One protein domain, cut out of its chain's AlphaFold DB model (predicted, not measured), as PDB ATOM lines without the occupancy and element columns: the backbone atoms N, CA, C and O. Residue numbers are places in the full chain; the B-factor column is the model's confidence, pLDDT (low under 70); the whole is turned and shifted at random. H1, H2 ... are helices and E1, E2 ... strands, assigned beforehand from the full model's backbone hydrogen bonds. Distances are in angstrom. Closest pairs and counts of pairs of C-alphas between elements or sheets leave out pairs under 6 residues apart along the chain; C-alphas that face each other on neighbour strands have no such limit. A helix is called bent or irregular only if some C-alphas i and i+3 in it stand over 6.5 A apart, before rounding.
ATOM      1  N   ARG A   9     -15.961  34.693  27.010       97.31
ATOM      2  CA  ARG A   9     -17.339  34.638  26.518       97.31
ATOM      3  C   ARG A   9     -18.125  33.593  27.284       97.31
ATOM      4  O   ARG A   9     -17.634  32.482  27.479       97.31
ATOM      5  N   TYR A  10     -19.361  33.929  27.630       98.31
ATOM      6  CA  TYR A  10     -20.269  33.053  28.359       98.31
ATOM      7  C   TYR A  10     -21.514  32.764  27.528       98.31
ATOM      8  O   TYR A  10     -22.074  33.673  26.916       98.31
ATOM      9  N   ARG A  11     -21.939  31.500  27.480       98.25
ATOM     10  CA  ARG A  11     -23.201  31.107  26.837       98.25
ATOM     11  C   ARG A  11     -23.688  29.743  27.327       98.25
ATOM     12  O   ARG A  11     -22.859  28.929  27.740       98.25
ATOM     13  N   PRO A  12     -24.991  29.445  27.221       98.31
ATOM     14  CA  PRO A  12     -25.490  28.098  27.453       98.31
ATOM     15  C   PRO A  12     -24.812  27.069  26.537       98.31
ATOM     16  O   PRO A  12     -24.466  27.359  25.384       98.31
ATOM     17  N   MET A  13     -24.638  25.860  27.064       98.38
ATOM     18  CA  MET A  13     -24.281  24.664  26.311       98.38
ATOM     19  C   MET A  13     -25.432  24.290  25.377       98.38
ATOM     20  O   MET A  13     -26.575  24.189  25.816       98.38
ATOM     21  N   VAL A  14     -25.115  24.029  24.114       97.25
ATOM     22  CA  VAL A  14     -26.051  23.575  23.081       97.25
ATOM     23  C   VAL A  14     -25.620  22.216  22.524       97.25
ATOM     24  O   VAL A  14     -24.522  21.738  22.796       97.25
ATOM     25  N   ALA A  15     -26.469  21.582  21.712       97.31
ATOM     26  CA  ALA A  15     -26.226  20.226  21.210       97.31
ATOM     27  C   ALA A  15     -24.892  20.068  20.450       97.31
ATOM     28  O   ALA A  15     -24.270  19.009  20.519       97.31
ATOM     29  N   SER A  16     -24.421  21.113  19.758       97.25
ATOM     30  CA  SER A  16     -23.140  21.091  19.037       97.25
ATOM     31  C   SER A  16     -21.908  21.101  19.945       97.25
ATOM     32  O   SER A  16     -20.817  20.801  19.471       97.25
ATOM     33  N   ASP A  17     -22.061  21.435  21.228       97.25
ATOM     34  CA  ASP A  17     -20.965  21.384  22.204       97.25
ATOM     35  C   ASP A  17     -20.737  19.975  22.753       97.25
ATOM     36  O   ASP A  17     -19.685  19.708  23.330       97.25
ATOM     37  N   VAL A  18     -21.702  19.071  22.559       96.00
ATOM     38  CA  VAL A  18     -21.653  17.692  23.049       96.00
ATOM     39  C   VAL A  18     -20.660  16.881  22.204       96.00
ATOM     40  O   VAL A  18     -20.926  16.494  21.060       96.00
ATOM     41  N   GLY A  19     -19.505  16.595  22.787       93.50
ATOM     42  CA  GLY A  19     -18.323  15.948  22.231       93.50
ATOM     43  C   GLY A  19     -17.105  16.868  22.350       93.50
ATOM     44  O   GLY A  19     -16.090  16.454  22.908       93.50
ATOM     45  N   PRO A  20     -17.190  18.114  21.842       94.56
ATOM     46  CA  PRO A  20     -16.120  19.103  21.973       94.56
ATOM     47  C   PRO A  20     -15.783  19.562  23.398       94.56
ATOM     48  O   PRO A  20     -14.628  19.904  23.651       94.56
ATOM     49  N   VAL A  21     -16.752  19.613  24.319       95.44
ATOM     50  CA  VAL A  21     -16.520  20.045  25.712       95.44
ATOM     51  C   VAL A  21     -16.527  18.857  26.685       95.44
ATOM     52  O   VAL A  21     -17.132  17.833  26.379       95.44
ATOM     53  N   PRO A  22     -15.881  18.954  27.863       93.25
ATOM     54  CA  PRO A  22     -15.881  17.873  28.852       93.25
ATOM     55  C   PRO A  22     -17.291  17.530  29.360       93.25
ATOM     56  O   PRO A  22     -18.040  18.418  29.775       93.25
ATOM     57  N   GLU A  23     -17.626  16.236  29.390       92.12
ATOM     58  CA  GLU A  23     -18.971  15.724  29.717       92.12
ATOM     59  C   GLU A  23     -19.014  14.786  30.934       92.12
ATOM     60  O   GLU A  23     -20.093  14.335  31.307       92.12
ATOM     61  N   ASP A  24     -17.886  14.489  31.589       86.31
ATOM     62  CA  ASP A  24     -17.795  13.384  32.566       86.31
ATOM     63  C   ASP A  24     -18.811  13.478  33.720       86.31
ATOM     64  O   ASP A  24     -19.271  12.463  34.242       86.31
ATOM     65  N   CYS A  25     -19.198  14.699  34.110       85.44
ATOM     66  CA  CYS A  25     -20.168  14.949  35.182       85.44
ATOM     67  C   CYS A  25     -21.608  15.189  34.684       85.44
ATOM     68  O   CYS A  25     -22.524  15.348  35.488       85.44
ATOM     69  N   GLN A  26     -21.842  15.169  33.370       89.25
ATOM     70  CA  GLN A  26     -23.154  15.414  32.761       89.25
ATOM     71  C   GLN A  26     -24.043  14.155  32.690       89.25
ATOM     72  O   GLN A  26     -25.241  14.261  32.415       89.25
ATOM     73  N   GLY A  27     -23.500  12.967  32.964       87.25
ATOM     74  CA  GLY A  27     -24.221  11.701  32.814       87.25
ATOM     75  C   GLY A  27     -24.215  11.197  31.368       87.25
ATOM     76  O   GLY A  27     -23.287  11.476  30.614       87.25
ATOM     77  N   SER A  28     -25.223  10.410  30.975       91.25
ATOM     78  CA  SER A  28     -25.271   9.861  29.616       91.25
ATOM     79  C   SER A  28     -25.496  10.957  28.570       91.25
ATOM     80  O   SER A  28     -26.203  11.937  28.812       91.25
ATOM     81  N   ARG A  29     -24.943  10.750  27.368       93.75
ATOM     82  CA  ARG A  29     -25.113  11.667  26.229       93.75
ATOM     83  C   ARG A  29     -26.586  11.912  25.890       93.75
ATOM     84  O   ARG A  29     -26.967  13.038  25.593       93.75
ATOM     85  N   GLU A  30     -27.410  10.870  25.952       95.19
ATOM     86  CA  GLU A  30     -28.857  10.962  25.723       95.19
ATOM     87  C   GLU A  30     -29.537  11.864  26.759       95.19
ATOM     88  O   GLU A  30     -30.249  12.794  26.388       95.19
ATOM     89  N   ALA A  31     -29.251  11.664  28.050       93.12
ATOM     90  CA  ALA A  31     -29.805  12.501  29.112       93.12
ATOM     91  C   ALA A  31     -29.321  13.955  29.008       93.12
ATOM     92  O   ALA A  31     -30.076  14.879  29.299       93.12
ATOM     93  N   LEU A  32     -28.069  14.169  28.596       95.88
ATOM     94  CA  LEU A  32     -27.523  15.501  28.350       95.88
ATOM     95  C   LEU A  32     -28.264  16.213  27.209       95.88
ATOM     96  O   LEU A  32     -28.711  17.345  27.387       95.88
ATOM     97  N   LEU A  33     -28.441  15.549  26.065       97.56
ATOM     98  CA  LEU A  33     -29.176  16.109  24.930       97.56
ATOM     99  C   LEU A  33     -30.643  16.388  25.281       97.56
ATOM    100  O   LEU A  33     -31.130  17.472  24.973       97.56
ATOM    101  N   GLY A  34     -31.304  15.475  26.000       96.94
ATOM    102  CA  GLY A  34     -32.672  15.682  26.478       96.94
ATOM    103  C   GLY A  34     -32.804  16.898  27.401       96.94
ATOM    104  O   GLY A  34     -33.750  17.665  27.272       96.94
ATOM    105  N   ARG A  35     -31.821  17.152  28.282       95.56
ATOM    106  CA  ARG A  35     -31.801  18.380  29.100       95.56
ATOM    107  C   ARG A  35     -31.612  19.642  28.265       95.56
ATOM    108  O   ARG A  35     -32.233  20.654  28.566       95.56
ATOM    109  N   ILE A  36     -30.754  19.601  27.245       97.81
ATOM    110  CA  ILE A  36     -30.553  20.747  26.347       97.81
ATOM    111  C   ILE A  36     -31.857  21.071  25.610       97.81
ATOM    112  O   ILE A  36     -32.202  22.244  25.499       97.81
ATOM    113  N   GLU A  37     -32.583  20.054  25.151       97.44
ATOM    114  CA  GLU A  37     -33.888  20.214  24.506       97.44
ATOM    115  C   GLU A  37     -34.946  20.775  25.471       97.44
ATOM    116  O   GLU A  37     -35.613  21.753  25.138       97.44
ATOM    117  N   ASP A  38     -35.047  20.219  26.683       95.38
ATOM    118  CA  ASP A  38     -36.031  20.624  27.697       95.38
ATOM    119  C   ASP A  38     -35.779  22.040  28.249       95.38
ATOM    120  O   ASP A  38     -36.670  22.888  28.304       95.38
ATOM    121  N   LEU A  39     -34.542  22.329  28.659       96.62
ATOM    122  CA  LEU A  39     -34.207  23.561  29.379       96.62
ATOM    123  C   LEU A  39     -33.717  24.675  28.445       96.62
ATOM    124  O   LEU A  39     -33.787  25.858  28.790       96.62
ATOM    125  N   GLY A  40     -33.239  24.334  27.247       96.38
ATOM    126  CA  GLY A  40     -32.478  25.235  26.373       96.38
ATOM    127  C   GLY A  40     -30.978  25.284  26.698       96.38
ATOM    128  O   GLY A  40     -30.261  26.125  26.159       96.38
ATOM    129  N   GLY A  41     -30.503  24.407  27.589       97.00
ATOM    130  CA  GLY A  41     -29.093  24.231  27.925       97.00
ATOM    131  C   GLY A  41     -28.885  23.230  29.063       97.00
ATOM    132  O   GLY A  41     -29.828  22.849  29.744       97.00
ATOM    133  N   ALA A  42     -27.644  22.791  29.274       97.44
ATOM    134  CA  ALA A  42     -27.284  21.891  30.385       97.44
ATOM    135  C   ALA A  42     -26.105  22.392  31.238       97.44
ATOM    136  O   ALA A  42     -25.766  21.816  32.275       97.44
ATOM    137  N   ALA A  43     -25.461  23.462  30.785       98.25
ATOM    138  CA  ALA A  43     -24.455  24.192  31.526       98.25
ATOM    139  C   ALA A  43     -24.355  25.618  30.987       98.25
ATOM    140  O   ALA A  43     -24.665  25.862  29.823       98.25
ATOM    141  N   MET A  44     -23.881  26.547  31.806       98.69
ATOM    142  CA  MET A  44     -23.313  27.802  31.335       98.69
ATOM    143  C   MET A  44     -21.835  27.540  31.052       98.69
ATOM    144  O   MET A  44     -21.129  27.040  31.924       98.69
ATOM    145  N   LEU A  45     -21.375  27.815  29.838       98.56
ATOM    146  CA  LEU A  45     -20.004  27.582  29.392       98.56
ATOM    147  C   LEU A  45     -19.226  28.892  29.371       98.56
ATOM    148  O   LEU A  45     -19.795  29.937  29.067       98.56
ATOM    149  N   ALA A  46     -17.925  28.818  29.628       98.38
ATOM    150  CA  ALA A  46     -16.979  29.916  29.488       98.38
ATOM    151  C   ALA A  46     -15.901  29.561  28.456       98.38
ATOM    152  O   ALA A  46     -15.328  28.467  28.507       98.38
ATOM    153  N   PHE A  47     -15.589  30.503  27.565       97.75
ATOM    154  CA  PHE A  47     -14.602  30.338  26.499       97.75
ATOM    155  C   PHE A  47     -13.558  31.459  26.500       97.75
ATOM    156  O   PHE A  47     -13.916  32.634  26.532       97.75
ATOM    157  N   ASP A  48     -12.277  31.091  26.408       95.81
ATOM    158  CA  ASP A  48     -11.154  32.003  26.135       95.81
ATOM    159  C   ASP A  48     -10.767  31.868  24.656       95.81
ATOM    160  O   ASP A  48     -10.155  30.877  24.243       95.81
ATOM    161  N   GLY A  49     -11.203  32.819  23.827       93.69
ATOM    162  CA  GLY A  49     -11.235  32.616  22.379       93.69
ATOM    163  C   GLY A  49     -12.170  31.454  22.030       93.69
ATOM    164  O   GLY A  49     -13.326  31.457  22.448       93.69
ATOM    165  N   GLU A  50     -11.678  30.461  21.289       93.25
ATOM    166  CA  GLU A  50     -12.432  29.247  20.926       93.25
ATOM    167  C   GLU A  50     -12.264  28.096  21.936       93.25
ATOM    168  O   GLU A  50     -12.951  27.082  21.853       93.25
ATOM    169  N   GLN A  51     -11.364  28.236  22.913       94.94
ATOM    170  CA  GLN A  51     -11.099  27.193  23.901       94.94
ATOM    171  C   GLN A  51     -12.150  27.233  25.014       94.94
ATOM    172  O   GLN A  51     -12.299  28.253  25.682       94.94
ATOM    173  N   HIS A  52     -12.818  26.108  25.277       97.06
ATOM    174  CA  HIS A  52     -13.602  25.922  26.501       97.06
ATOM    175  C   HIS A  52     -12.676  25.950  27.725       97.06
ATOM    176  O   HIS A  52     -11.668  25.237  27.752       97.06
ATOM    177  N   VAL A  53     -13.026  26.737  28.745       97.12
ATOM    178  CA  VAL A  53     -12.199  26.902  29.954       97.12
ATOM    179  C   VAL A  53     -12.937  26.641  31.259       97.12
ATOM    180  O   VAL A  53     -12.287  26.403  32.277       97.12
ATOM    181  N   ALA A  54     -14.267  26.704  31.270       97.25
ATOM    182  CA  ALA A  54     -15.058  26.411  32.456       97.25
ATOM    183  C   ALA A  54     -16.521  26.134  32.113       97.25
ATOM    184  O   ALA A  54     -17.031  26.614  31.103       97.25
ATOM    185  N   GLN A  55     -17.212  25.454  33.024       97.62
ATOM    186  CA  GLN A  55     -18.662  25.294  32.963       97.62
ATOM    187  C   GLN A  55     -19.303  25.327  34.359       97.62
ATOM    188  O   GLN A  55     -18.683  24.891  35.330       97.62
ATOM    189  N   LEU A  56     -20.532  25.839  34.447       98.31
ATOM    190  CA  LEU A  56     -21.462  25.705  35.576       98.31
ATOM    191  C   LEU A  56     -22.608  24.820  35.100       98.31
ATOM    192  O   LEU A  56     -23.330  25.210  34.188       98.31
ATOM    193  N   GLN A  57     -22.759  23.635  35.680       97.69
ATOM    194  CA  GLN A  57     -23.806  22.692  35.293       97.69
ATOM    195  C   GLN A  57     -25.113  23.010  36.008       97.69
ATOM    196  O   GLN A  57     -25.108  23.502  37.135       97.69
ATOM    197  N   PHE A  58     -26.238  22.701  35.375       98.00
ATOM    198  CA  PHE A  58     -27.552  22.880  35.982       98.00
ATOM    199  C   PHE A  58     -28.553  21.863  35.441       98.00
ATOM    200  O   PHE A  58     -28.368  21.285  34.367       98.00
ATOM    201  N   ARG A  59     -29.622  21.623  36.203       96.94
ATOM    202  CA  ARG A  59     -30.710  20.701  35.849       96.94
ATOM    203  C   ARG A  59     -32.046  21.256  36.328       96.94
ATOM    204  O   ARG A  59     -32.068  22.149  37.169       96.94
ATOM    205  N   ARG A  60     -33.158  20.702  35.837       96.94
ATOM    206  CA  ARG A  60     -34.479  20.934  36.438       96.94
ATOM    207  C   ARG A  60     -34.402  20.631  37.935       96.94
ATOM    208  O   ARG A  60     -33.751  19.660  38.329       96.94
ATOM    209  N   TYR A  61     -35.022  21.470  38.757       97.94
ATOM    210  CA  TYR A  61     -35.144  21.161  40.169       97.94
ATOM    211  C   TYR A  61     -36.082  19.965  40.366       97.94
ATOM    212  O   TYR A  61     -37.187  19.948  39.834       97.94
ATOM    213  N   ASP A  62     -35.627  18.983  41.138       96.94
ATOM    214  CA  ASP A  62     -36.427  17.845  41.579       96.94
ATOM    215  C   ASP A  62     -36.216  17.661  43.094       96.94
ATOM    216  O   ASP A  62     -35.114  17.274  43.505       96.94
ATOM    217  N   PRO A  63     -37.230  17.921  43.945       96.75
ATOM    218  CA  PRO A  63     -37.116  17.742  45.396       96.75
ATOM    219  C   PRO A  63     -36.886  16.275  45.802       96.75
ATOM    220  O   PRO A  63     -36.396  15.996  46.902       96.75
ATOM    221  N   MET A  64     -37.204  15.329  44.913       97.06
ATOM    222  CA  MET A  64     -37.043  13.891  45.118       97.06
ATOM    223  C   MET A  64     -35.700  13.357  44.615       97.06
ATOM    224  O   MET A  64     -35.420  12.172  44.809       97.06
ATOM    225  N   CYS A  65     -34.843  14.199  44.028       96.06
ATOM    226  CA  CYS A  65     -33.512  13.794  43.589       96.06
ATOM    227  C   CYS A  65     -32.704  13.237  44.771       96.06
ATOM    228  O   CYS A  65     -32.605  13.872  45.823       96.06
ATOM    229  N   ARG A  66     -32.133  12.038  44.616       96.06
ATOM    230  CA  ARG A  66     -31.284  11.390  45.625       96.06
ATOM    231  C   ARG A  66     -30.014  10.864  44.985       96.06
ATOM    232  O   ARG A  66     -30.057  10.175  43.969       96.06
ATOM    233  N   SER A  67     -28.881  11.142  45.617       94.44
ATOM    234  CA  SER A  67     -27.588  10.656  45.171       94.44
ATOM    235  C   SER A  67     -27.313   9.276  45.752       94.44
ATOM    236  O   SER A  67     -27.011   9.124  46.936       94.44
ATOM    237  N   ALA A  68     -27.337   8.248  44.902       90.81
ATOM    238  CA  ALA A  68     -27.153   6.860  45.329       90.81
ATOM    239  C   ALA A  68     -25.805   6.580  46.028       90.81
ATOM    240  O   ALA A  68     -25.689   5.601  46.762       90.81
ATOM    241  N   LYS A  69     -24.773   7.408  45.794       91.38
ATOM    242  CA  LYS A  69     -23.468   7.300  46.478       91.38
ATOM    243  C   LYS A  69     -23.005   8.630  47.088       91.38
ATOM    244  O   LYS A  69     -21.802   8.831  47.263       91.38
ATOM    245  N   GLY A  70     -23.948   9.520  47.403       91.94
ATOM    246  CA  GLY A  70     -23.680  10.825  48.009       91.94
ATOM    247  C   GLY A  70     -22.684  11.660  47.197       91.94
ATOM    248  O   GLY A  70     -22.842  11.752  45.980       91.94
ATOM    249  N   ILE A  71     -21.659  12.233  47.833       93.25
ATOM    250  CA  ILE A  71     -20.689  13.180  47.242       93.25
ATOM    251  C   ILE A  71     -19.933  12.647  46.010       93.25
ATOM    252  O   ILE A  71     -19.309  13.418  45.289       93.25
ATOM    253  N   TRP A  72     -19.969  11.335  45.757       91.25
ATOM    254  CA  TRP A  72     -19.250  10.682  44.658       91.25
ATOM    255  C   TRP A  72     -20.061  10.556  43.364       91.25
ATOM    256  O   TRP A  72     -19.625   9.872  42.435       91.25
ATOM    257  N   GLN A  73     -21.270  11.114  43.305       88.56
ATOM    258  CA  GLN A  73     -22.102  11.100  42.101       88.56
ATOM    259  C   GLN A  73     -22.510  12.516  41.707       88.56
ATOM    260  O   GLN A  73     -22.730  13.348  42.588       88.56
ATOM    261  N   PRO A  74     -22.692  12.782  40.400       86.81
ATOM    262  CA  PRO A  74     -23.148  14.086  39.925       86.81
ATOM    263  C   PRO A  74     -24.447  14.559  40.588       86.81
ATOM    264  O   PRO A  74     -24.601  15.745  40.868       86.81
ATOM    265  N   ASP A  75     -25.350  13.624  40.893       92.38
ATOM    266  CA  ASP A  75     -26.654  13.896  41.506       92.38
ATOM    267  C   ASP A  75     -26.558  14.448  42.934       92.38
ATOM    268  O   ASP A  75     -27.537  14.983  43.445       92.38
ATOM    269  N   TYR A  76     -25.379  14.405  43.566       95.56
ATOM    270  CA  TYR A  76     -25.149  14.998  44.883       95.56
ATOM    271  C   TYR A  76     -25.627  16.449  44.980       95.56
ATOM    272  O   TYR A  76     -26.174  16.842  46.007       95.56
ATOM    273  N   TRP A  77     -25.443  17.253  43.933       96.50
ATOM    274  CA  TRP A  77     -25.851  18.660  43.951       96.50
ATOM    275  C   TRP A  77     -27.371  18.856  43.896       96.50
ATOM    276  O   TRP A  77     -27.867  19.903  44.308       96.50
ATOM    277  N   GLY A  78     -28.110  17.846  43.428       96.38
ATOM    278  CA  GLY A  78     -29.571  17.774  43.490       96.38
ATOM    279  C   GLY A  78     -30.124  17.154  44.761       96.38
ATOM    280  O   GLY A  78     -31.291  17.362  45.076       96.38
ATOM    281  N   ASP A  79     -29.297  16.432  45.509       97.38
ATOM    282  CA  ASP A  79     -29.739  15.738  46.707       97.38
ATOM    283  C   ASP A  79     -29.774  16.663  47.925       97.38
ATOM    284  O   ASP A  79     -28.774  16.855  48.618       97.38
ATOM    285  N   PHE A  80     -30.935  17.241  48.206       97.00
ATOM    286  CA  PHE A  80     -31.153  18.043  49.411       97.00
ATOM    287  C   PHE A  80     -31.709  17.228  50.588       97.00
ATOM    288  O   PHE A  80     -31.887  17.781  51.672       97.00
ATOM    289  N   GLY A  81     -31.988  15.932  50.407       95.00
ATOM    290  CA  GLY A  81     -32.596  15.091  51.437       95.00
ATOM    291  C   GLY A  81     -33.887  15.687  52.012       95.00
ATOM    292  O   GLY A  81     -34.794  16.072  51.276       95.00
ATOM    293  N   GLU A  82     -33.962  15.761  53.340       95.31
ATOM    294  CA  GLU A  82     -35.069  16.387  54.082       95.31
ATOM    295  C   GLU A  82     -35.041  17.925  54.065       95.31
ATOM    296  O   GLU A  82     -35.989  18.566  54.507       95.31
ATOM    297  N   HIS A  83     -33.973  18.529  53.540       96.94
ATOM    298  CA  HIS A  83     -33.816  19.978  53.425       96.94
ATOM    299  C   HIS A  83     -34.278  20.525  52.067       96.94
ATOM    300  O   HIS A  83     -34.068  21.704  51.791       96.94
ATOM    301  N   ALA A  84     -34.861  19.688  51.201       97.56
ATOM    302  CA  ALA A  84     -35.362  20.103  49.893       97.56
ATOM    303  C   ALA A  84     -36.428  21.213  50.042       97.56
ATOM    304  O   ALA A  84     -37.453  20.968  50.678       97.56
ATOM    305  N   PRO A  85     -36.207  22.426  49.495       96.88
ATOM    306  CA  PRO A  85     -37.172  23.514  49.613       96.88
ATOM    307  C   PRO A  85     -38.395  23.292  48.716       96.88
ATOM    308  O   PRO A  85     -38.282  22.812  47.592       96.88
ATOM    309  N   GLU A  86     -39.568  23.724  49.167       96.12
ATOM    310  CA  GLU A  86     -40.738  23.799  48.290       96.12
ATOM    311  C   GLU A  86     -40.558  24.955  47.297       96.12
ATOM    312  O   GLU A  86     -40.422  26.114  47.690       96.12
ATOM    313  N   LEU A  87     -40.535  24.637  46.002       95.25
ATOM    314  CA  LEU A  87     -40.376  25.603  44.917       95.25
ATOM    315  C   LEU A  87     -41.350  25.288  43.773       95.25
ATOM    316  O   LEU A  87     -41.751  24.132  43.616       95.25
ATOM    317  N   PRO A  88     -41.718  26.282  42.944       94.44
ATOM    318  CA  PRO A  88     -42.541  26.041  41.764       94.44
ATOM    319  C   PRO A  88     -41.881  25.055  40.790       94.44
ATOM    320  O   PRO A  88     -40.656  25.019  40.671       94.44
ATOM    321  N   GLU A  89     -42.692  24.311  40.034       88.75
ATOM    322  CA  GLU A  89     -42.231  23.289  39.075       88.75
ATOM    323  C   GLU A  89     -41.235  23.842  38.038       88.75
ATOM    324  O   GLU A  89     -40.258  23.188  37.671       88.75
ATOM    325  N   ALA A  90     -41.422  25.094  37.619       93.75
ATOM    326  CA  ALA A  90     -40.519  25.800  36.715       93.75
ATOM    327  C   ALA A  90     -39.251  26.326  37.420       93.75
ATOM    328  O   ALA A  90     -38.830  27.449  37.164       93.75
ATOM    329  N   SER A  91     -38.630  25.540  38.303       97.81
ATOM    330  CA  SER A  91     -37.382  25.912  38.983       97.81
ATOM    331  C   SER A  91     -36.180  25.135  38.448       97.81
ATOM    332  O   SER A  91     -36.289  23.993  37.991       97.81
ATOM    333  N   VAL A  92     -35.004  25.756  38.523       98.19
ATOM    334  CA  VAL A  92     -33.730  25.183  38.073       98.19
ATOM    335  C   VAL A  92     -32.764  25.042  39.251       98.19
ATOM    336  O   VAL A  92     -32.701  25.895  40.132       98.19
ATOM    337  N   ASN A  93     -32.006  23.952  39.280       98.50
ATOM    338  CA  ASN A  93     -30.995  23.684  40.290       98.50
ATOM    339  C   ASN A  93     -29.580  23.816  39.717       98.50
ATOM    340  O   ASN A  93     -29.264  23.232  38.676       98.50
ATOM    341  N   ILE A  94     -28.721  24.535  40.438       98.44
ATOM    342  CA  ILE A  94     -27.290  24.640  40.165       98.44
ATOM    343  C   ILE A  94     -26.573  23.376  40.649       98.44
ATOM    344  O   ILE A  94     -26.695  22.962  41.800       98.44
ATOM    345  N   PHE A  95     -25.788  22.791  39.752       96.94
ATOM    346  CA  PHE A  95     -24.909  21.657  40.013       96.94
ATOM    347  C   PHE A  95     -23.451  22.138  40.152       96.94
ATOM    348  O   PHE A  95     -23.186  23.233  40.649       96.94
ATOM    349  N   CYS A  96     -22.476  21.318  39.769       95.06
ATOM    350  CA  CYS A  96     -21.063  21.616  39.938       95.06
ATOM    351  C   CYS A  96     -20.511  22.651  38.945       95.06
ATOM    352  O   CYS A  96     -20.985  22.843  37.822       95.06
ATOM    353  N   TYR A  97     -19.425  23.276  39.384       96.50
ATOM    354  CA  TYR A  97     -18.563  24.188  38.656       96.50
ATOM    355  C   TYR A  97     -17.267  23.467  38.291       96.50
ATOM    356  O   TYR A  97     -16.605  22.872  39.141       96.50
ATOM    357  N   HIS A  98     -16.841  23.608  37.042       95.69
ATOM    358  CA  HIS A  98     -15.614  23.008  36.522       95.69
ATOM    359  C   HIS A  98     -14.682  24.072  35.942       95.69
ATOM    360  O   HIS A  98     -14.344  24.061  34.760       95.69
ATOM    361  N   VAL A  99     -14.277  25.036  36.771       96.00
ATOM    362  CA  VAL A  99     -13.357  26.101  36.344       96.00
ATOM    363  C   VAL A  99     -11.985  25.513  36.044       96.00
ATOM    364  O   VAL A  99     -11.416  24.832  36.888       96.00
ATOM    365  N   GLY A 100     -11.440  25.789  34.861       95.25
ATOM    366  CA  GLY A 100     -10.138  25.299  34.414       95.25
ATOM    367  C   GLY A 100     -10.144  23.866  33.878       95.25
ATOM    368  O   GLY A 100      -9.068  23.346  33.595       95.25
ATOM    369  N   GLN A 101     -11.301  23.212  33.736       95.12
ATOM    370  CA  GLN A 101     -11.378  21.893  33.106       95.12
ATOM    371  C   GLN A 101     -11.327  22.045  31.578       95.12
ATOM    372  O   GLN A 101     -12.313  22.418  30.946       95.12
ATOM    373  N   LEU A 102     -10.165  21.779  30.979       94.88
ATOM    374  CA  LEU A 102      -9.953  21.966  29.534       94.88
ATOM    375  C   LEU A 102     -10.305  20.717  28.712       94.88
ATOM    376  O   LEU A 102     -10.629  20.828  27.535       94.88
ATOM    377  N   SER A 103     -10.255  19.546  29.343       93.19
ATOM    378  CA  SER A 103     -10.548  18.231  28.767       93.19
ATOM    379  C   SER A 103     -11.252  17.346  29.798       93.19
ATOM    380  O   SER A 103     -11.407  17.739  30.957       93.19
ATOM    381  N   ALA A 104     -11.670  16.149  29.385       89.44
ATOM    382  CA  ALA A 104     -12.195  15.144  30.303       89.44
ATOM    383  C   ALA A 104     -11.204  14.842  31.450       89.44
ATOM    384  O   ALA A 104      -9.985  14.893  31.256       89.44
ATOM    385  N   GLY A 105     -11.735  14.531  32.635       87.69
ATOM    386  CA  GLY A 105     -10.981  14.185  33.841       87.69
ATOM    387  C   GLY A 105     -10.974  15.245  34.955       87.69
ATOM    388  O   GLY A 105     -11.632  16.289  34.902       87.69
ATOM    389  N   GLU A 106     -10.220  14.950  36.015       85.62
ATOM    390  CA  GLU A 106     -10.178  15.753  37.248       85.62
ATOM    391  C   GLU A 106      -9.214  16.948  37.180       85.62
ATOM    392  O   GLU A 106      -9.285  17.839  38.025       85.62
ATOM    393  N   GLU A 107      -8.336  17.011  36.174       90.31
ATOM    394  CA  GLU A 107      -7.328  18.067  36.076       90.31
ATOM    395  C   GLU A 107      -7.969  19.451  35.900       90.31
ATOM    396  O   GLU A 107      -8.976  19.629  35.203       90.31
ATOM    397  N   ARG A 108      -7.388  20.448  36.573       92.12
ATOM    398  CA  ARG A 108      -7.805  21.848  36.500       92.12
ATOM    399  C   ARG A 108      -6.597  22.711  36.180       92.12
ATOM    400  O   ARG A 108      -5.621  22.725  36.924       92.12
ATOM    401  N   SER A 109      -6.689  23.470  35.095       94.00
ATOM    402  CA  SER A 109      -5.652  24.418  34.710       94.00
ATOM    403  C   SER A 109      -5.555  25.555  35.743       94.00
ATOM    404  O   SER A 109      -6.562  26.233  35.999       94.00
ATOM    405  N   PRO A 110      -4.363  25.799  36.324       92.31
ATOM    406  CA  PRO A 110      -4.152  26.872  37.293       92.31
ATOM    407  C   PRO A 110      -4.302  28.268  36.673       92.31
ATOM    408  O   PRO A 110      -4.640  29.210  37.385       92.31
ATOM    409  N   ASP A 111      -4.145  28.403  35.352       93.25
ATOM    410  CA  ASP A 111      -4.234  29.684  34.631       93.25
ATOM    411  C   ASP A 111      -5.634  30.321  34.670       93.25
ATOM    412  O   ASP A 111      -5.787  31.512  34.375       93.25
ATOM    413  N   TYR A 112      -6.657  29.543  35.035       93.94
ATOM    414  CA  TYR A 112      -8.047  29.992  35.149       93.94
ATOM    415  C   TYR A 112      -8.557  30.025  36.602       93.94
ATOM    416  O   TYR A 112      -9.633  30.570  36.862       93.94
ATOM    417  N   GLN A 113      -7.792  29.504  37.571       91.12
ATOM    418  CA  GLN A 113      -8.187  29.502  38.985       91.12
ATOM    419  C   GLN A 113      -8.063  30.893  39.616       91.12
ATOM    420  O   GLN A 113      -7.136  31.645  39.334       91.12
ATOM    421  N   GLY A 114      -8.997  31.238  40.507       89.00
ATOM    422  CA  GLY A 114      -8.937  32.492  41.271       89.00
ATOM    423  C   GLY A 114      -9.216  33.767  40.466       89.00
ATOM    424  O   GLY A 114      -8.959  34.859  40.960       89.00
ATOM    425  N   ARG A 115      -9.761  33.655  39.247       92.38
ATOM    426  CA  ARG A 115      -9.964  34.797  38.327       92.38
ATOM    427  C   ARG A 115     -11.401  35.298  38.228       92.38
ATOM    428  O   ARG A 115     -11.734  36.035  37.312       92.38
ATOM    429  N   GLY A 116     -12.278  34.847  39.123       94.25
ATOM    430  CA  GLY A 116     -13.693  35.228  39.112       94.25
ATOM    431  C   GLY A 116     -14.561  34.514  38.067       94.25
ATOM    432  O   GLY A 116     -15.767  34.718  38.077       94.25
ATOM    433  N   ILE A 117     -14.009  33.618  37.235       96.69
ATOM    434  CA  ILE A 117     -14.764  32.911  36.177       96.69
ATOM    435  C   ILE A 117     -15.971  32.149  36.738       96.69
ATOM    436  O   ILE A 117     -17.042  32.201  36.149       96.69
ATOM    437  N   GLY A 118     -15.825  31.477  37.885       96.88
ATOM    438  CA  GLY A 118     -16.939  30.769  38.527       96.88
ATOM    439  C   GLY A 118     -18.081  31.695  38.961       96.88
ATOM    440  O   GLY A 118     -19.242  31.326  38.846       96.88
ATOM    441  N   LEU A 119     -17.766  32.913  39.408       97.44
ATOM    442  CA  LEU A 119     -18.781  33.900  39.781       97.44
ATOM    443  C   LEU A 119     -19.446  34.511  38.544       97.44
ATOM    444  O   LEU A 119     -20.663  34.619  38.517       97.44
ATOM    445  N   ALA A 120     -18.672  34.801  37.498       98.00
ATOM    446  CA  ALA A 120     -19.220  35.270  36.228       98.00
ATOM    447  C   ALA A 120     -20.118  34.213  35.555       98.00
ATOM    448  O   ALA A 120     -21.174  34.544  35.031       98.00
ATOM    449  N   LEU A 121     -19.752  32.925  35.631       98.62
ATOM    450  CA  LEU A 121     -20.616  31.817  35.208       98.62
ATOM    451  C   LEU A 121     -21.961  31.834  35.939       98.62
ATOM    452  O   LEU A 121     -22.990  31.605  35.312       98.62
ATOM    453  N   LEU A 122     -21.944  32.096  37.250       98.69
ATOM    454  CA  LEU A 122     -23.160  32.221  38.048       98.69
ATOM    455  C   LEU A 122     -23.988  33.434  37.611       98.69
ATOM    456  O   LEU A 122     -25.184  33.281  37.409       98.69
ATOM    457  N   ASP A 123     -23.370  34.596  37.406       98.62
ATOM    458  CA  ASP A 123     -24.069  35.807  36.947       98.62
ATOM    459  C   ASP A 123     -24.768  35.576  35.599       98.62
ATOM    460  O   ASP A 123     -25.983  35.731  35.490       98.62
ATOM    461  N   HIS A 124     -24.038  35.064  34.603       98.62
ATOM    462  CA  HIS A 124     -24.605  34.752  33.290       98.62
ATOM    463  C   HIS A 124     -25.666  33.649  33.335       98.62
ATOM    464  O   HIS A 124     -26.612  33.667  32.547       98.62
ATOM    465  N   PHE A 125     -25.519  32.674  34.234       98.75
ATOM    466  CA  PHE A 125     -26.542  31.660  34.456       98.75
ATOM    467  C   PHE A 125     -27.835  32.268  35.010       98.75
ATOM    468  O   PHE A 125     -28.910  31.886  34.559       98.75
ATOM    469  N   LEU A 126     -27.746  33.210  35.950       98.56
ATOM    470  CA  LEU A 126     -28.921  33.867  36.524       98.56
ATOM    471  C   LEU A 126     -29.645  34.731  35.490       98.56
ATOM    472  O   LEU A 126     -30.867  34.637  35.388       98.56
ATOM    473  N   ASP A 127     -28.903  35.493  34.683       98.00
ATOM    474  CA  ASP A 127     -29.474  36.271  33.576       98.00
ATOM    475  C   ASP A 127     -30.183  35.359  32.566       98.00
ATOM    476  O   ASP A 127     -31.313  35.622  32.146       98.00
ATOM    477  N   TRP A 128     -29.540  34.244  32.202       98.00
ATOM    478  CA  TRP A 128     -30.137  33.236  31.331       98.00
ATOM    479  C   TRP A 128     -31.408  32.641  31.943       98.00
ATOM    480  O   TRP A 128     -32.432  32.595  31.264       98.00
ATOM    481  N   ALA A 129     -31.373  32.227  33.211       97.81
ATOM    482  CA  ALA A 129     -32.519  31.619  33.876       97.81
ATOM    483  C   ALA A 129     -33.715  32.585  33.940       97.81
ATOM    484  O   ALA A 129     -34.840  32.185  33.641       97.81
ATOM    485  N   ALA A 130     -33.464  33.865  34.231       97.06
ATOM    486  CA  ALA A 130     -34.487  34.905  34.204       97.06
ATOM    487  C   ALA A 130     -35.067  35.097  32.792       97.06
ATOM    488  O   ALA A 130     -36.280  35.079  32.615       97.06
ATOM    489  N   SER A 131     -34.222  35.181  31.756       96.31
ATOM    490  CA  SER A 131     -34.685  35.301  30.359       96.31
ATOM    491  C   SER A 131     -35.475  34.089  29.842       96.31
ATOM    492  O   SER A 131     -36.135  34.175  28.808       96.31
ATOM    493  N   ARG A 132     -35.374  32.948  30.533       95.75
ATOM    494  CA  ARG A 132     -36.100  31.707  30.240       95.75
ATOM    495  C   ARG A 132     -37.354  31.547  31.096       95.75
ATOM    496  O   ARG A 132     -37.981  30.497  31.016       95.75
ATOM    497  N   GLU A 133     -37.694  32.563  31.887       95.31
ATOM    498  CA  GLU A 133     -38.903  32.609  32.713       95.31
ATOM    499  C   GLU A 133     -38.983  31.438  33.712       95.31
ATOM    500  O   GLU A 133     -40.066  30.967  34.062       95.31
ATOM    501  N   PHE A 134     -37.831  30.946  34.191       97.25
ATOM    502  CA  PHE A 134     -37.830  30.054  35.350       97.25
ATOM    503  C   PHE A 134     -38.352  30.826  36.565       97.25
ATOM    504  O   PHE A 134     -37.985  31.975  36.772       97.25
ATOM    505  N   ALA A 135     -39.164  30.179  37.395       96.81
ATOM    506  CA  ALA A 135     -39.762  30.768  38.591       96.81
ATOM    507  C   ALA A 135     -38.763  30.914  39.753       96.81
ATOM    508  O   ALA A 135     -38.958  31.709  40.674       96.81
ATOM    509  N   GLY A 136     -37.691  30.124  39.746       97.81
ATOM    510  CA  GLY A 136     -36.707  30.156  40.812       97.81
ATOM    511  C   GLY A 136     -35.459  29.343  40.520       97.81
ATOM    512  O   GLY A 136     -35.428  28.460  39.659       97.81
ATOM    513  N   VAL A 137     -34.420  29.652  41.284       98.62
ATOM    514  CA  VAL A 137     -33.148  28.942  41.291       98.62
ATOM    515  C   VAL A 137     -32.896  28.390  42.681       98.62
ATOM    516  O   VAL A 137     -33.055  29.099  43.671       98.62
ATOM    517  N   VAL A 138     -32.432  27.151  42.758       98.75
ATOM    518  CA  VAL A 138     -31.910  26.552  43.986       98.75
ATOM    519  C   VAL A 138     -30.454  26.153  43.793       98.75
ATOM    520  O   VAL A 138     -30.018  25.858  42.681       98.75
ATOM    521  N   ALA A 139     -29.680  26.193  44.870       98.62
ATOM    522  CA  ALA A 139     -28.300  25.740  44.864       98.62
ATOM    523  C   ALA A 139     -27.924  25.122  46.205       98.62
ATOM    524  O   ALA A 139     -28.246  25.667  47.268       98.62
ATOM    525  N   LYS A 140     -27.168  24.021  46.150       98.50
ATOM    526  CA  LYS A 140     -26.397  23.548  47.299       98.50
ATOM    527  C   LYS A 140     -25.090  24.339  47.375       98.50
ATOM    528  O   LYS A 140     -24.352  24.390  46.396       98.50
ATOM    529  N   PHE A 141     -24.784  24.939  48.522       98.31
ATOM    530  CA  PHE A 141     -23.529  25.663  48.734       98.31
ATOM    531  C   PHE A 141     -22.507  24.836  49.517       98.31
ATOM    532  O   PHE A 141     -22.855  23.954  50.302       98.31
ATOM    533  N   THR A 142     -21.231  25.150  49.310       97.50
ATOM    534  CA  THR A 142     -20.095  24.521  49.993       97.50
ATOM    535  C   THR A 142     -19.605  25.355  51.175       97.50
ATOM    536  O   THR A 142     -19.935  26.540  51.289       97.50
ATOM    537  N   PRO A 143     -18.720  24.789  52.007       97.19
ATOM    538  CA  PRO A 143     -17.872  25.578  52.887       97.19
ATOM    539  C   PRO A 143     -16.993  26.586  52.130       97.19
ATOM    540  O   PRO A 143     -16.792  26.481  50.916       97.19
ATOM    541  N   THR A 144     -16.446  27.563  52.858       95.12
ATOM    542  CA  THR A 144     -15.582  28.628  52.310       95.12
ATOM    543  C   THR A 144     -14.128  28.208  52.099       95.12
ATOM    544  O   THR A 144     -13.363  28.963  51.495       95.12
ATOM    545  N   ASP A 145     -13.724  27.044  52.612       95.00
ATOM    546  CA  ASP A 145     -12.373  26.525  52.408       95.00
ATOM    547  C   ASP A 145     -12.096  26.290  50.915       95.00
ATOM    548  O   ASP A 145     -12.878  25.654  50.204       95.00
ATOM    549  N   ARG A 146     -10.967  26.806  50.418       90.81
ATOM    550  CA  ARG A 146     -10.636  26.765  48.986       90.81
ATOM    551  C   ARG A 146     -10.344  25.356  48.485       90.81
ATOM    552  O   ARG A 146     -10.686  25.060  47.340       90.81
ATOM    553  N   GLY A 147      -9.725  24.514  49.309       92.44
ATOM    554  CA  GLY A 147      -9.465  23.120  48.972       92.44
ATOM    555  C   GLY A 147     -10.773  22.353  48.831       92.44
ATOM    556  O   GLY A 147     -10.978  21.666  47.830       92.44
ATOM    557  N   VAL A 148     -11.697  22.550  49.773       95.44
ATOM    558  CA  VAL A 148     -13.032  21.935  49.731       95.44
ATOM    559  C   VAL A 148     -13.841  22.442  48.537       95.44
ATOM    560  O   VAL A 148     -14.401  21.635  47.798       95.44
ATOM    561  N   MET A 149     -13.861  23.755  48.284       93.88
ATOM    562  CA  MET A 149     -14.518  24.328  47.102       93.88
ATOM    563  C   MET A 149     -13.973  23.736  45.796       93.88
ATOM    564  O   MET A 149     -14.754  23.413  44.905       93.88
ATOM    565  N   GLY A 150     -12.647  23.598  45.679       91.19
ATOM    566  CA  GLY A 150     -11.992  23.033  44.499       91.19
ATOM    567  C   GLY A 150     -12.274  21.542  44.315       91.19
ATOM    568  O   GLY A 150     -12.491  21.101  43.190       91.19
ATOM    569  N   PHE A 151     -12.318  20.783  45.412       92.12
ATOM    570  CA  PHE A 151     -12.672  19.363  45.409       92.12
ATOM    571  C   PHE A 151     -14.128  19.131  45.001       92.12
ATOM    572  O   PHE A 151     -14.404  18.298  44.143       92.12
ATOM    573  N   MET A 152     -15.050  19.885  45.598       93.06
ATOM    574  CA  MET A 152     -16.480  19.740  45.343       93.06
ATOM    575  C   MET A 152     -16.870  20.327  43.982       93.06
ATOM    576  O   MET A 152     -17.730  19.791  43.291       93.06
ATOM    577  N   GLY A 153     -16.235  21.425  43.572       93.31
ATOM    578  CA  GLY A 153     -16.690  22.215  42.434       93.31
ATOM    579  C   GLY A 153     -17.955  22.993  42.787       93.31
ATOM    580  O   GLY A 153     -18.932  22.940  42.054       93.31
ATOM    581  N   GLY A 154     -17.963  23.697  43.920       94.44
ATOM    582  CA  GLY A 154     -19.104  24.506  44.366       94.44
ATOM    583  C   GLY A 154     -18.707  25.916  44.794       94.44
ATOM    584  O   GLY A 154     -17.533  26.292  44.750       94.44
ATOM    585  N   GLN A 155     -19.704  26.706  45.196       97.50
ATOM    586  CA  GLN A 155     -19.509  28.053  45.732       97.50
ATOM    587  C   GLN A 155     -20.030  28.152  47.172       97.50
ATOM    588  O   GLN A 155     -20.958  27.430  47.540       97.50
ATOM    589  N   PRO A 156     -19.467  29.050  48.000       97.50
ATOM    590  CA  PRO A 156     -19.949  29.262  49.355       97.50
ATOM    591  C   PRO A 156     -21.246  30.069  49.380       97.50
ATOM    592  O   PRO A 156     -21.543  30.822  48.451       97.50
ATOM    593  N   ALA A 157     -21.981  29.997  50.493       98.06
ATOM    594  CA  ALA A 157     -23.221  30.753  50.696       98.06
ATOM    595  C   ALA A 157     -23.064  32.263  50.429       98.06
ATOM    596  O   ALA A 157     -23.971  32.902  49.902       98.06
ATOM    597  N   THR A 158     -21.900  32.846  50.732       97.88
ATOM    598  CA  THR A 158     -21.604  34.266  50.472       97.88
ATOM    599  C   THR A 158     -21.626  34.626  48.985       97.88
ATOM    600  O   THR A 158     -22.011  35.738  48.635       97.88
ATOM    601  N   ALA A 159     -21.274  33.696  48.091       97.88
ATOM    602  CA  ALA A 159     -21.342  33.920  46.649       97.88
ATOM    603  C   ALA A 159     -22.793  34.024  46.154       97.88
ATOM    604  O   ALA A 159     -23.088  34.863  45.300       97.88
ATOM    605  N   TYR A 160     -23.683  33.197  46.708       98.69
ATOM    606  CA  TYR A 160     -25.105  33.165  46.367       98.69
ATOM    607  C   TYR A 160     -25.878  34.314  47.021       98.69
ATOM    608  O   TYR A 160     -26.615  35.030  46.350       98.69
ATOM    609  N   THR A 161     -25.676  34.555  48.317       98.56
ATOM    610  CA  THR A 161     -26.357  35.638  49.053       98.56
ATOM    611  C   THR A 161     -26.020  37.021  48.497       98.56
ATOM    612  O   THR A 161     -26.907  37.860  48.370       98.56
ATOM    613  N   ALA A 162     -24.786  37.240  48.025       98.25
ATOM    614  CA  ALA A 162     -24.412  38.458  47.300       98.25
ATOM    615  C   ALA A 162     -25.196  38.675  45.986       98.25
ATOM    616  O   ALA A 162     -25.195  39.778  45.450       98.25
ATOM    617  N   ARG A 163     -25.866  37.636  45.467       98.06
ATOM    618  CA  ARG A 163     -26.723  37.655  44.265       98.06
ATOM    619  C   ARG A 163     -28.212  37.548  44.609       98.06
ATOM    620  O   ARG A 163     -29.048  37.288  43.741       98.06
ATOM    621  N   GLY A 164     -28.563  37.752  45.878       98.00
ATOM    622  CA  GLY A 164     -29.942  37.745  46.357       98.00
ATOM    623  C   GLY A 164     -30.546  36.349  46.479       98.00
ATOM    624  O   GLY A 164     -31.741  36.202  46.257       98.00
ATOM    625  N   PHE A 165     -29.728  35.333  46.766       98.62
ATOM    626  CA  PHE A 165     -30.241  34.078  47.308       98.62
ATOM    627  C   PHE A 165     -30.463  34.206  48.814       98.62
ATOM    628  O   PHE A 165     -29.682  34.852  49.514       98.62
ATOM    629  N   GLU A 166     -31.456  33.493  49.320       98.44
ATOM    630  CA  GLU A 166     -31.710  33.302  50.741       98.44
ATOM    631  C   GLU A 166     -31.275  31.896  51.157       98.44
ATOM    632  O   GLU A 166     -31.562  30.914  50.471       98.44
ATOM    633  N   VAL A 167     -30.558  31.784  52.275       98.56
ATOM    634  CA  VAL A 167     -30.198  30.482  52.852       98.56
ATOM    635  C   VAL A 167     -31.419  29.912  53.564       98.56
ATOM    636  O   VAL A 167     -31.927  30.525  54.497       98.56
ATOM    637  N   VAL A 168     -31.853  28.724  53.148       98.00
ATOM    638  CA  VAL A 168     -33.022  28.040  53.718       98.00
ATOM    639  C   VAL A 168     -32.605  27.118  54.861       98.00
ATOM    640  O   VAL A 168     -33.227  27.107  55.918       98.00
ATOM    641  N   SER A 169     -31.538  26.340  54.664       97.94
ATOM    642  CA  SER A 169     -31.031  25.388  55.658       97.94
ATOM    643  C   SER A 169     -29.532  25.143  55.478       97.94
ATOM    644  O   SER A 169     -28.982  25.357  54.395       97.94
ATOM    645  N   SER A 170     -28.868  24.671  56.537       97.94
ATOM    646  CA  SER A 170     -27.482  24.198  56.495       97.94
ATOM    647  C   SER A 170     -27.254  23.041  57.465       97.94
ATOM    648  O   SER A 170     -27.834  23.004  58.550       97.94
ATOM    649  N   TRP A 171     -26.369  22.120  57.095       97.94
ATOM    650  CA  TRP A 171     -26.042  20.928  57.871       97.94
ATOM    651  C   TRP A 171     -24.580  20.528  57.656       97.94
ATOM    652  O   TRP A 171     -23.950  20.924  56.675       97.94
ATOM    653  N   VAL A 172     -24.032  19.740  58.580       97.69
ATOM    654  CA  VAL A 172     -22.714  19.118  58.401       97.69
ATOM    655  C   VAL A 172     -22.891  17.842  57.588       97.69
ATOM    656  O   VAL A 172     -23.562  16.908  58.031       97.69
ATOM    657  N   ASP A 173     -22.283  17.794  56.407       97.62
ATOM    658  CA  ASP A 173     -22.263  16.592  55.581       97.62
ATOM    659  C   ASP A 173     -21.158  15.646  56.071       97.62
ATOM    660  O   ASP A 173     -19.964  15.912  55.935       97.62
ATOM    661  N   GLN A 174     -21.561  14.528  56.679       96.69
ATOM    662  CA  GLN A 174     -20.621  13.577  57.277       96.69
ATOM    663  C   GLN A 174     -19.735  12.894  56.232       96.69
ATOM    664  O   GLN A 174     -18.557  12.652  56.490       96.69
ATOM    665  N   GLN A 175     -20.267  12.623  55.038       96.69
ATOM    666  CA  GLN A 175     -19.484  11.994  53.981       96.69
ATOM    667  C   GLN A 175     -18.415  12.958  53.465       96.69
ATOM    668  O   GLN A 175     -17.268  12.552  53.264       96.69
ATOM    669  N   LEU A 176     -18.768  14.238  53.309       97.50
ATOM    670  CA  LEU A 176     -17.813  15.288  52.982       97.50
ATOM    671  C   LEU A 176     -16.751  15.426  54.074       97.50
ATOM    672  O   LEU A 176     -15.564  15.428  53.752       97.50
ATOM    673  N   SER A 177     -17.164  15.478  55.346       97.25
ATOM    674  CA  SER A 177     -16.260  15.594  56.497       97.25
ATOM    675  C   SER A 177     -15.199  14.497  56.512       97.25
ATOM    676  O   SER A 177     -14.022  14.782  56.723       97.25
ATOM    677  N   THR A 178     -15.587  13.247  56.254       97.06
ATOM    678  CA  THR A 178     -14.639  12.132  56.141       97.06
ATOM    679  C   THR A 178     -13.734  12.293  54.919       97.06
ATOM    680  O   THR A 178     -12.510  12.207  55.031       97.06
ATOM    681  N   ALA A 179     -14.312  12.582  53.750       97.19
ATOM    682  CA  ALA A 179     -13.576  12.616  52.491       97.19
ATOM    683  C   ALA A 179     -12.488  13.698  52.445       97.19
ATOM    684  O   ALA A 179     -11.402  13.448  51.918       97.19
ATOM    685  N   VAL A 180     -12.744  14.890  52.997       97.56
ATOM    686  CA  VAL A 180     -11.768  15.996  52.965       97.56
ATOM    687  C   VAL A 180     -10.538  15.714  53.828       97.56
ATOM    688  O   VAL A 180      -9.437  16.139  53.474       97.56
ATOM    689  N   VAL A 181     -10.694  14.940  54.905       97.25
ATOM    690  CA  VAL A 181      -9.584  14.495  55.758       97.25
ATOM    691  C   VAL A 181      -8.826  13.337  55.109       97.25
ATOM    692  O   VAL A 181      -7.605  13.402  54.970       97.25
ATOM    693  N   GLU A 182      -9.524  12.292  54.653       96.75
ATOM    694  CA  GLU A 182      -8.891  11.106  54.052       96.75
ATOM    695  C   GLU A 182      -8.082  11.447  52.796       96.75
ATOM    696  O   GLU A 182      -6.988  10.920  52.578       96.75
ATOM    697  N   ARG A 183      -8.588  12.385  51.989       95.69
ATOM    698  CA  ARG A 183      -7.905  12.878  50.786       95.69
ATOM    699  C   ARG A 183      -6.859  13.951  51.080       95.69
ATOM    700  O   ARG A 183      -6.233  14.436  50.141       95.69
ATOM    701  N   LYS A 184      -6.649  14.310  52.354       96.81
ATOM    702  CA  LYS A 184      -5.702  15.345  52.801       96.81
ATOM    703  C   LYS A 184      -5.952  16.706  52.142       96.81
ATOM    704  O   LYS A 184      -5.010  17.444  51.861       96.81
ATOM    705  N   ILE A 185      -7.219  17.019  51.872       95.94
ATOM    706  CA  ILE A 185      -7.639  18.341  51.387       95.94
ATOM    707  C   ILE A 185      -7.531  19.349  52.532       95.94
ATOM    708  O   ILE A 185      -7.104  20.480  52.317       95.94
ATOM    709  N   VAL A 186      -7.864  18.910  53.749       96.50
ATOM    710  CA  VAL A 186      -7.740  19.686  54.988       96.50
ATOM    711  C   VAL A 186      -6.965  18.890  56.056       96.50
ATOM    712  O   VAL A 186      -6.864  17.662  55.948       96.50
ATOM    713  N   PRO A 187      -6.397  19.551  57.086       96.25
ATOM    714  CA  PRO A 187      -5.800  18.882  58.246       96.25
ATOM    715  C   PRO A 187      -6.770  17.936  58.971       96.25
ATOM    716  O   PRO A 187      -7.976  18.171  58.991       96.25
ATOM    717  N   ALA A 188      -6.247  16.886  59.608       94.75
ATOM    718  CA  ALA A 188      -7.067  15.870  60.280       94.75
ATOM    719  C   ALA A 188      -7.814  16.376  61.528       94.75
ATOM    720  O   ALA A 188      -8.794  15.766  61.940       94.75
ATOM    721  N   ASP A 189      -7.354  17.474  62.119       95.00
ATOM    722  CA  ASP A 189      -7.951  18.165  63.265       95.00
ATOM    723  C   ASP A 189      -8.870  19.327  62.851       95.00
ATOM    724  O   ASP A 189      -9.286  20.119  63.696       95.00
ATOM    725  N   SER A 190      -9.195  19.438  61.557       95.12
ATOM    726  CA  SER A 190     -10.110  20.467  61.062       95.12
ATOM    727  C   SER A 190     -11.509  20.289  61.640       95.12
ATOM    728  O   SER A 190     -12.047  19.184  61.665       95.12
ATOM    729  N   ASP A 191     -12.124  21.401  62.034       95.50
ATOM    730  CA  ASP A 191     -13.495  21.425  62.530       95.50
ATOM    731  C   ASP A 191     -14.498  21.096  61.400       95.50
ATOM    732  O   ASP A 191     -14.562  21.849  60.417       95.50
ATOM    733  N   PRO A 192     -15.304  20.018  61.509       94.12
ATOM    734  CA  PRO A 192     -16.339  19.674  60.529       94.12
ATOM    735  C   PRO A 192     -17.326  20.811  60.244       94.12
ATOM    736  O   PRO A 192     -17.807  20.945  59.118       94.12
ATOM    737  N   GLU A 193     -17.587  21.669  61.232       95.06
ATOM    738  CA  GLU A 193     -18.434  22.855  61.083       95.06
ATOM    739  C   GLU A 193     -17.877  23.857  60.065       95.06
ATOM    740  O   GLU A 193     -18.626  24.589  59.416       95.06
ATOM    741  N   VAL A 194     -16.557  23.859  59.884       93.50
ATOM    742  CA  VAL A 194     -15.845  24.755  58.972       93.50
ATOM    743  C   VAL A 194     -15.599  24.103  57.617       93.50
ATOM    744  O   VAL A 194     -15.644  24.795  56.604       93.50
ATOM    745  N   VAL A 195     -15.328  22.795  57.571       96.56
ATOM    746  CA  VAL A 195     -14.867  22.113  56.343       96.56
ATOM    747  C   VAL A 195     -15.913  21.224  55.678       96.56
ATOM    748  O   VAL A 195     -15.680  20.746  54.569       96.56
ATOM    749  N   ALA A 196     -17.061  21.007  56.321       97.56
ATOM    750  CA  ALA A 196     -18.107  20.120  55.816       97.56
ATOM    751  C   ALA A 196     -19.538  20.660  55.984       97.56
ATOM    752  O   ALA A 196     -20.494  19.975  55.614       97.56
ATOM    753  N   ARG A 197     -19.713  21.888  56.489       98.00
ATOM    754  CA  ARG A 197     -21.022  22.549  56.507       98.00
ATOM    755  C   ARG A 197     -21.447  22.967  55.101       98.00
ATOM    756  O   ARG A 197     -20.917  23.912  54.519       98.00
ATOM    757  N   VAL A 198     -22.438  22.262  54.581       98.19
ATOM    758  CA  VAL A 198     -23.126  22.576  53.329       98.19
ATOM    759  C   VAL A 198     -24.507  23.129  53.646       98.19
ATOM    760  O   VAL A 198     -24.948  23.162  54.798       98.19
ATOM    761  N   GLY A 199     -25.219  23.569  52.627       98.06
ATOM    762  CA  GLY A 199     -26.607  23.943  52.804       98.06
ATOM    763  C   GLY A 199     -27.284  24.231  51.493       98.06
ATOM    764  O   GLY A 199     -26.699  24.059  50.427       98.06
ATOM    765  N   VAL A 200     -28.525  24.675  51.587       98.69
ATOM    766  CA  VAL A 200     -29.358  25.007  50.441       98.69
ATOM    767  C   VAL A 200     -29.778  26.461  50.520       98.69
ATOM    768  O   VAL A 200     -30.134  26.979  51.582       98.69
ATOM    769  N   CYS A 201     -29.703  27.125  49.376       98.69
ATOM    770  CA  CYS A 201     -30.171  28.484  49.205       98.69
ATOM    771  C   CYS A 201     -31.035  28.588  47.954       98.69
ATOM    772  O   CYS A 201     -30.858  27.826  47.000       98.69
ATOM    773  N   VAL A 202     -31.978  29.523  47.979       98.62
ATOM    774  CA  VAL A 202     -32.960  29.723  46.915       98.62
ATOM    775  C   VAL A 202     -32.983  31.176  46.484       98.62
ATOM    776  O   VAL A 202     -32.759  32.075  47.288       98.62
ATOM    777  N   LYS A 203     -33.268  31.407  45.211       98.25
ATOM    778  CA  LYS A 203     -33.524  32.724  44.647       98.25
ATOM    779  C   LYS A 203     -34.802  32.651  43.819       98.25
ATOM    780  O   LYS A 203     -34.771  32.052  42.743       98.25
ATOM    781  N   PRO A 204     -35.907  33.252  44.282       96.44
ATOM    782  CA  PRO A 204     -37.050  33.513  43.424       96.44
ATOM    783  C   PRO A 204     -36.613  34.377  42.237       96.44
ATOM    784  O   PRO A 204     -35.842  35.329  42.402       96.44
ATOM    785  N   LEU A 205     -37.077  34.027  41.047       93.12
ATOM    786  CA  LEU A 205     -36.935  34.851  39.857       93.12
ATOM    787  C   LEU A 205     -38.331  35.421  39.599       93.12
ATOM    788  O   LEU A 205     -39.242  34.694  39.211       93.12
TER     789      LEU A 205
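What this domain is: This is residues 9 to 205 of the 207 residues of the protein "N-acetyltransferase domain-containing protein" of marine metagenome (UniProt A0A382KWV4). A strongly twisted sheet of seven strands runs through the domain and curls round one long helix, H3. The short H5 lies over one face, H1 and H2 lie on the opposite face, and H4, H6 and H7 cluster where E6 ends and E7 begins. The printed part has 197 residues, in the order E1 H1 E2 E3 H2 E4 H3 E5 H4 H5 E6 H6 H7 E7, mixed helices and strands. The mixed sheet runs E1 E2 E3 E4 E5 E7 E6, with only E4 and E5 parallel. It is compact, with a radius of gyration of the C-alphas of 15.8 A and spans of 46 by 38 by 32 A.

How they stand to each other: Edge strand E1, residues 9 to 12, is antiparallel to E2, residues 43 to 48, with N 11 and O 45 at 3.1 A. H1, residues 29 to 39, is on the sheet. E2 forms a hairpin with E3, residues 51 to 60, with N 44 and O 56 at 2.8 A; E3 bends by 59 degrees at residue 54. The closest C-alphas of H1 and E3 are Arg 35 and Arg 59, 7.2 A. H2, residues 74 to 77, only just irregular with C-alphas 74 and 77 6.7 A apart, is over E4, residues 91 to 97, at a height over the sheet of 7.8 A. E3 and E4 are antiparallel, with N 95 and O 57 at 2.8 A. E4, H3, residues 117 to 131, and E5, residues 136 to 141, form a strand-helix-strand unit, two parallel neighbour strands with a helix between, with a right-handed crossover; N 94 and O 138 are 2.9 A apart. The closest C-alphas of H3 and E2 are Phe 125 and Met 44, 5.9 A. H4, residues 146 to 152, only grazes the sheet; H5, residues 157 to 161, is only just over E7, residues 197 to 204, with 3 of its C-alphas. E5, H4, H5 and E6, residues 166 to 172, form a split unit with E7 between the strands and a right-handed crossover. E7 is antiparallel to E5, with N 139 and O 201 at 2.9 A, and to E6, with N 168 and O 200 at 2.9 A. H6, residues 174 to 182, is only just not on the sheet, with 4 pairs of C-alphas within 10 A, and only just touches H7, residues 192 to 195, with 3 pairs within 8 A. H7 only grazes the sheet. Every O i to N i+4 pair is within hydrogen-bond range in H1, H3, H4 and H5, and 4 of 5 in H6; H2 and H7 are too short for one.

Where its parts are: E1 begins at C-alpha 9 (-17.339, 34.638, 26.518) and E7 ends at C-alpha 204 (-37.050, 33.513, 43.424). E3 is 27.3 A long, E7 23.4 A and H3 20.9 A.

The domain as a whole: The two farthest C-alphas, of Ser 16 and Asp 189, are 46.9 A apart. The printed part has no cut; the long links are E1 to H1, E3 to H2, H2 to E4 and E4 to H3. No printed residue has a pLDDT under 70.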